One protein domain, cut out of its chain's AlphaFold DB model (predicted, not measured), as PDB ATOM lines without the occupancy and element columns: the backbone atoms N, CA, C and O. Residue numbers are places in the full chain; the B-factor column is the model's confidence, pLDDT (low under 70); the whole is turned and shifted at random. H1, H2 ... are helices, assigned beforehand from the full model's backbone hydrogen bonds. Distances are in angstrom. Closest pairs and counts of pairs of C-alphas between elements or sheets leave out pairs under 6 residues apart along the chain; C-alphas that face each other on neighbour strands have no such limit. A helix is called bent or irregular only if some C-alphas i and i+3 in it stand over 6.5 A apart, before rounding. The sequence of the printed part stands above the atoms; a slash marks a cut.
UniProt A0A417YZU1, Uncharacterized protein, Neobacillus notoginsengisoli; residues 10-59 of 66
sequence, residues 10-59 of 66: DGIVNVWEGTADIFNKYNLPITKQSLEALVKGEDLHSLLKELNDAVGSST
ATOM      1  N   ASP A  10      23.378   2.348  26.761       93.75
ATOM      2  CA  ASP A  10      24.751   1.841  26.602       93.75
ATOM      3  C   ASP A  10      24.840   0.732  25.545       93.75
ATOM      4  O   ASP A  10      25.644   0.807  24.618       93.75
ATOM      5  N   GLY A  11      23.948  -0.260  25.625       91.88
ATOM      6  CA  GLY A  11      23.889  -1.347  24.651       91.88
ATOM      7  C   GLY A  11      23.412  -0.880  23.277       91.88
ATOM      8  O   GLY A  11      23.926  -1.338  22.262       91.88
ATOM      9  N   ILE A  12      22.461   0.054  23.233       91.50
ATOM     10  CA  ILE A  12      21.918   0.579  21.976       91.50
ATOM     11  C   ILE A  12      22.990   1.365  21.218       91.50
ATOM     12  O   ILE A  12      23.209   1.086  20.046       91.50
ATOM     13  N   VAL A  13      23.699   2.287  21.874       91.12
ATOM     14  CA  VAL A  13      24.772   3.071  21.237       91.12
ATOM     15  C   VAL A  13      25.929   2.179  20.794       91.12
ATOM     16  O   VAL A  13      26.519   2.424  19.747       91.12
ATOM     17  N   ASN A  14      26.229   1.118  21.548       90.06
ATOM     18  CA  ASN A  14      27.279   0.169  21.181       90.06
ATOM     19  C   ASN A  14      26.951  -0.614  19.897       90.06
ATOM     20  O   ASN A  14      27.845  -0.905  19.110       90.06
ATOM     21  N   VAL A  15      25.674  -0.945  19.678       89.19
ATOM     22  CA  VAL A  15      25.216  -1.663  18.476       89.19
ATOM     23  C   VAL A  15      24.933  -0.700  17.315       89.19
ATOM     24  O   VAL A  15      25.178  -1.037  16.159       89.19
ATOM     25  N   TRP A  16      24.429   0.497  17.615       89.25
ATOM     26  CA  TRP A  16      24.032   1.516  16.648       89.25
ATOM     27  C   TRP A  16      24.623   2.875  17.033       89.25
ATOM     28  O   TRP A  16      23.955   3.687  17.675       89.25
ATOM     29  N   GLU A  17      25.854   3.159  16.594       81.44
ATOM     30  CA  GLU A  17      26.570   4.409  16.921       81.44
ATOM     31  C   GLU A  17      25.761   5.682  16.610       81.44
ATOM     32  O   GLU A  17      25.798   6.644  17.376       81.44
ATOM     33  N   GLY A  18      24.949   5.672  15.546       83.19
ATOM     34  CA  GLY A  18      24.103   6.811  15.157       83.19
ATOM     35  C   GLY A  18      22.985   7.161  16.150       83.19
ATOM     36  O   GLY A  18      22.371   8.217  16.037       83.19
ATOM     37  N   THR A  19      22.718   6.309  17.143       89.50
ATOM     38  CA  THR A  19      21.689   6.567  18.164       89.50
ATOM     39  C   THR A  19      22.170   7.466  19.302       89.50
ATOM     40  O   THR A  19      21.341   8.015  20.027       89.50
ATOM     41  N   ALA A  20      23.485   7.673  19.453       89.56
ATOM     42  CA  ALA A  20      24.047   8.525  20.505       89.56
ATOM     43  C   ALA A  20      23.525   9.969  20.431       89.56
ATOM     44  O   ALA A  20      23.236  10.582  21.461       89.56
ATOM     45  N   ASP A  21      23.350  10.488  19.214       90.31
ATOM     46  CA  ASP A  21      22.846  11.842  18.972       90.31
ATOM     47  C   ASP A  21      21.386  11.995  19.429       90.31
ATOM     48  O   ASP A  21      21.011  12.994  20.042       90.31
ATOM     49  N   ILE A  22      20.583  10.939  19.253       91.31
ATOM     50  CA  ILE A  22      19.184  10.892  19.694       91.31
ATOM     51  C   ILE A  22      19.119  10.944  21.221       91.31
ATOM     52  O   ILE A  22      18.368  11.738  21.781       91.31
ATOM     53  N   PHE A  23      19.941  10.163  21.926       91.44
ATOM     54  CA  PHE A  23      19.985  10.243  23.390       91.44
ATOM     55  C   PHE A  23      20.370  11.642  23.880       91.44
ATOM     56  O   PHE A  23      19.751  12.151  24.814       91.44
ATOM     57  N   ASN A  24      21.322  12.297  23.211       90.00
ATOM     58  CA  ASN A  24      21.721  13.665  23.531       90.00
ATOM     59  C   ASN A  24      20.574  14.667  23.299       90.00
ATOM     60  O   ASN A  24      20.251  15.462  24.182       90.00
ATOM     61  N   LYS A  25      19.865  14.559  22.168       90.50
ATOM     62  CA  LYS A  25      18.682  15.374  21.842       90.50
ATOM     63  C   LYS A  25      17.586  15.270  22.906       90.50
ATOM     64  O   LYS A  25      17.001  16.284  23.285       90.50
ATOM     65  N   TYR A  26      17.348  14.070  23.431       89.25
ATOM     66  CA  TYR A  26      16.387  13.826  24.512       89.25
ATOM     67  C   TYR A  26      16.946  14.119  25.919       89.25
ATOM     68  O   TYR A  26      16.241  13.913  26.904       89.25
ATOM     69  N   ASN A  27      18.185  14.619  26.040       89.50
ATOM     70  CA  ASN A  27      18.882  14.850  27.314       89.50
ATOM     71  C   ASN A  27      18.948  13.591  28.203       89.50
ATOM     72  O   ASN A  27      18.876  13.663  29.433       89.50
ATOM     73  N   LEU A  28      19.095  12.419  27.581       89.75
ATOM     74  CA  LEU A  28      19.167  11.140  28.276       89.75
ATOM     75  C   LEU A  28      20.617  10.715  28.501       89.75
ATOM     76  O   LEU A  28      21.411  10.691  27.557       89.75
ATOM     77  N   PRO A  29      20.978  10.319  29.732       91.12
ATOM     78  CA  PRO A  29      22.304   9.798  29.998       91.12
ATOM     79  C   PRO A  29      22.469   8.404  29.381       91.12
ATOM     80  O   PRO A  29      21.586   7.545  29.486       91.12
ATOM     81  N   ILE A  30      23.642   8.148  28.796       91.94
ATOM     82  CA  ILE A  30      24.026   6.804  28.359       91.94
ATOM     83  C   ILE A  30      24.339   5.973  29.602       91.94
ATOM     84  O   ILE A  30      25.387   6.121  30.228       91.94
ATOM     85  N   THR A  31      23.393   5.126  29.996       93.44
ATOM     86  CA  THR A  31      23.523   4.270  31.177       93.44
ATOM     87  C   THR A  31      23.227   2.817  30.833       93.44
ATOM     88  O   THR A  31      22.698   2.491  29.770       93.44
ATOM     89  N   LYS A  32      23.538   1.932  31.781       93.25
ATOM     90  CA  LYS A  32      23.155   0.519  31.718       93.25
ATOM     91  C   LYS A  32      21.705   0.274  32.151       93.25
ATOM     92  O   LYS A  32      21.261  -0.869  32.110       93.25
ATOM     93  N   GLN A  33      20.969   1.308  32.567       92.81
ATOM     94  CA  GLN A  33      19.555   1.185  32.919       92.81
ATOM     95  C   GLN A  33      18.685   1.100  31.666       92.81
ATOM     96  O   GLN A  33      19.039   1.643  30.625       92.81
ATOM     97  N   SER A  34      17.534   0.444  31.782       92.56
ATOM     98  CA  SER A  34      16.559   0.303  30.701       92.56
ATOM     99  C   SER A  34      15.944   1.650  30.309       92.56
ATOM    100  O   SER A  34      15.726   2.504  31.173       92.56
ATOM    101  N   LEU A  35      15.568   1.826  29.039       91.81
ATOM    102  CA  LEU A  35      14.858   3.031  28.588       91.81
ATOM    103  C   LEU A  35      13.562   3.264  29.366       91.81
ATOM    104  O   LEU A  35      13.300   4.392  29.759       91.81
ATOM    105  N   GLU A  36      12.805   2.206  29.668       92.62
ATOM    106  CA  GLU A  36      11.588   2.286  30.494       92.62
ATOM    107  C   GLU A  36      11.824   2.756  31.941       92.62
ATOM    108  O   GLU A  36      10.899   3.208  32.621       92.62
ATOM    109  N   ALA A  37      13.062   2.645  32.434       90.94
ATOM    110  CA  ALA A  37      13.447   3.139  33.750       90.94
ATOM    111  C   ALA A  37      13.850   4.621  33.706       90.94
ATOM    112  O   ALA A  37      13.636   5.331  34.689       90.94
ATOM    113  N   LEU A  38      14.414   5.075  32.583       89.38
ATOM    114  CA  LEU A  38      14.853   6.457  32.362       89.38
ATOM    115  C   LEU A  38      13.707   7.363  31.899       89.38
ATOM    116  O   LEU A  38      13.632   8.521  32.300       89.38
ATOM    117  N   VAL A  39      12.815   6.830  31.067       88.50
ATOM    118  CA  VAL A  39      11.718   7.548  30.418       88.50
ATOM    119  C   VAL A  39      10.448   6.720  30.543       88.50
ATOM    120  O   VAL A  39      10.457   5.509  30.331       88.50
ATOM    121  N   LYS A  40       9.331   7.366  30.880       87.81
ATOM    122  CA  LYS A  40       8.039   6.696  31.075       87.81
ATOM    123  C   LYS A  40       6.957   7.316  30.202       87.81
ATOM    124  O   LYS A  40       7.006   8.497  29.895       87.81
ATOM    125  N   GLY A  41       5.956   6.510  29.855       86.06
ATOM    126  CA  GLY A  41       4.769   6.980  29.145       86.06
ATOM    127  C   GLY A  41       5.030   7.323  27.677       86.06
ATOM    128  O   GLY A  41       5.682   6.565  26.958       86.06
ATOM    129  N   GLU A  42       4.480   8.447  27.229       86.94
ATOM    130  CA  GLU A  42       4.474   8.863  25.819       86.94
ATOM    131  C   GLU A  42       5.863   9.273  25.304       86.94
ATOM    132  O   GLU A  42       6.185   9.036  24.135       86.94
ATOM    133  N   ASP A  43       6.726   9.796  26.180       87.88
ATOM    134  CA  ASP A  43       8.115  10.132  25.852       87.88
ATOM    135  C   ASP A  43       8.925   8.891  25.463       87.88
ATOM    136  O   ASP A  43       9.708   8.924  24.515       87.88
ATOM    137  N   LEU A  44       8.690   7.759  26.139       90.25
ATOM    138  CA  LEU A  44       9.359   6.494  25.832       90.25
ATOM    139  C   LEU A  44       8.941   5.988  24.451       90.25
ATOM    140  O   LEU A  44       9.773   5.528  23.674       90.25
ATOM    141  N   HIS A  45       7.651   6.090  24.133       90.06
ATOM    142  CA  HIS A  45       7.127   5.667  22.840       90.06
ATOM    143  C   HIS A  45       7.671   6.542  21.698       90.06
ATOM    144  O   HIS A  45       8.052   6.026  20.646       90.06
ATOM    145  N   SER A  46       7.783   7.850  21.936       91.50
ATOM    146  CA  SER A  46       8.366   8.813  20.993       91.50
ATOM    147  C   SER A  46       9.857   8.558  20.766       91.50
ATOM    148  O   SER A  46      10.293   8.476  19.618       91.50
ATOM    149  N   LEU A  47      10.618   8.336  21.842       91.38
ATOM    150  CA  LEU A  47      12.037   7.987  21.785       91.38
ATOM    151  C   LEU A  47      12.266   6.679  21.022       91.38
ATOM    152  O   LEU A  47      13.108   6.623  20.131       91.38
ATOM    153  N   LEU A  48      11.506   5.625  21.338       91.56
ATOM    154  CA  LEU A  48      11.616   4.335  20.653       91.56
ATOM    155  C   LEU A  48      11.291   4.456  19.168       91.56
ATOM    156  O   LEU A  48      11.953   3.814  18.355       91.56
ATOM    157  N   LYS A  49      10.298   5.271  18.803       90.56
ATOM    158  CA  LYS A  49       9.986   5.542  17.400       90.56
ATOM    159  C   LYS A  49      11.161   6.222  16.700       90.56
ATOM    160  O   LYS A  49      11.534   5.762  15.631       90.56
ATOM    161  N   GLU A  50      11.752   7.262  17.290       90.69
ATOM    162  CA  GLU A  50      12.882   7.982  16.678       90.69
ATOM    163  C   GLU A  50      14.132   7.094  16.559       90.69
ATOM    164  O   GLU A  50      14.762   7.035  15.506       90.69
ATOM    165  N   LEU A  51      14.437   6.316  17.601       90.44
ATOM    166  CA  LEU A  51      15.532   5.345  17.610       90.44
ATOM    167  C   LEU A  51      15.368   4.282  16.514       90.44
ATOM    168  O   LEU A  51      16.301   4.009  15.761       90.44
ATOM    169  N   ASN A  52      14.180   3.680  16.409       90.12
ATOM    170  CA  ASN A  52      13.901   2.683  15.376       90.12
ATOM    171  C   ASN A  52      13.855   3.294  13.972       90.12
ATOM    172  O   ASN A  52      14.238   2.617  13.022       90.12
ATOM    173  N   ASP A  53      13.421   4.546  13.831       88.50
ATOM    174  CA  ASP A  53      13.455   5.269  12.560       88.50
ATOM    175  C   ASP A  53      14.896   5.512  12.108       88.50
ATOM    176  O   ASP A  53      15.229   5.204  10.973       88.50
ATOM    177  N   ALA A  54      15.794   5.929  13.003       86.31
ATOM    178  CA  ALA A  54      17.205   6.117  12.668       86.31
ATOM    179  C   ALA A  54      17.914   4.799  12.310       86.31
ATOM    180  O   ALA A  54      18.669   4.730  11.337       86.31
ATOM    181  N   VAL A  55      17.638   3.724  13.054       84.00
ATOM    182  CA  VAL A  55      18.177   2.386  12.754       84.00
ATOM    183  C   VAL A  55      17.581   1.809  11.464       84.00
ATOM    184  O   VAL A  55      18.296   1.181  10.685       84.00
ATOM    185  N   GLY A  56      16.291   2.032  11.211       72.62
ATOM    186  CA  GLY A  56      15.591   1.583  10.006       72.62
ATOM    187  C   GLY A  56      15.990   2.377   8.761       72.62
ATOM    188  O   GLY A  56      16.298   1.788   7.725       72.62
ATOM    189  N   SER A  57      16.086   3.700   8.868       58.00
ATOM    190  CA  SER A  57      16.546   4.596   7.801       58.00
ATOM    191  C   SER A  57      18.009   4.363   7.441       58.00
ATOM    192  O   SER A  57      18.377   4.532   6.285       58.00
ATOM    193  N   SER A  58      18.835   3.859   8.364       54.38
ATOM    194  CA  SER A  58      20.207   3.432   8.041       54.38
ATOM    195  C   SER A  58      20.261   2.264   7.037       54.38
ATOM    196  O   SER A  58      21.293   2.056   6.405       54.38
ATOM    197  N   THR A  59      19.162   1.516   6.841       51.59
ATOM    198  CA  THR A  59      19.041   0.507   5.762       51.59
ATOM    199  C   THR A  59      18.440   1.050   4.465       51.59
ATOM    200  O   THR A  59      18.485   0.375   3.438       51.59
TER     201      THR A  59
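Overview. This is residues 10 to 59 of the 66 residues of an uncharacterized protein of Neobacillus notoginsengisoli (UniProt A0A417YZU1). One long helix, H4, runs along one side of the model, nearly along its longest axis; the shorter H2 packs on it, running the opposite way, and the short H1 meets H2 at a corner by their tight link, apart from H4, so that the centres of H1, H2 and H4 make a triangle. The small H3 sits near the first residues of H4, and residues 26 to 34 lead from H2 round to it. The printed part has 50 residues with four named helices, H1, H2, H3 and H4 in chain order, and no named strand; the class is all helix. The whole is compact, with a radius of gyration of the C-alphas of 10.2 A and spans of 28 by 21 by 16 A.

Arrangement. Start at H4, residues 42 to 57, which H2, residues 17 to 25, touches at a shallow tilt of 32 degrees, opposite ways. Their closest C-alphas, those of Thr 19 and Leu 51, are 6.3 A apart. H1, residues 10 to 15, and H2 touch only at the corner, and only just, with 3 pairs of C-alphas within 8 A; the closest, those of Val 13 and Ala 20, are 5.6 A apart. Their lines stand at a steep tilt of 40 degrees, opposite ways. H3, residues 35 to 38, is close to H4 but not clearly touching, the closest C-alphas being those of Glu 36 and Leu 44, at 6.7 A. H1 is apart from H3 and H4, and H2 is apart from H3. In H1 and H4 every O i to N i+4 pair is within hydrogen-bond range, in H2 3 of 5, and H3 is too short for such a pair.

Along the chain. Find C-alpha 42 at (4.474, 8.863, 25.819); from there H4 runs 22.1 A to C-alpha 57 at (16.546, 4.596, 7.801). H2 spans 14.4 A and is neither bent nor irregular, but only just: C-alphas 18 and 21 are 6.4 A apart. H1 begins at C-alpha 10, (24.751, 1.841, 26.602), and spans 8.9 A; H3 spans 5.1 A.

Size, cuts and confidence. The two C-alphas farthest apart, those of Ala 37 and Thr 59, are 28.7 A apart. The printed part has no cut; the links H1 to H2 and H3 to H4 are tight, and H2 to H3 is short. Mean pLDDT of the printed part is 87.4; look for values under 70 at residues 57 to 59.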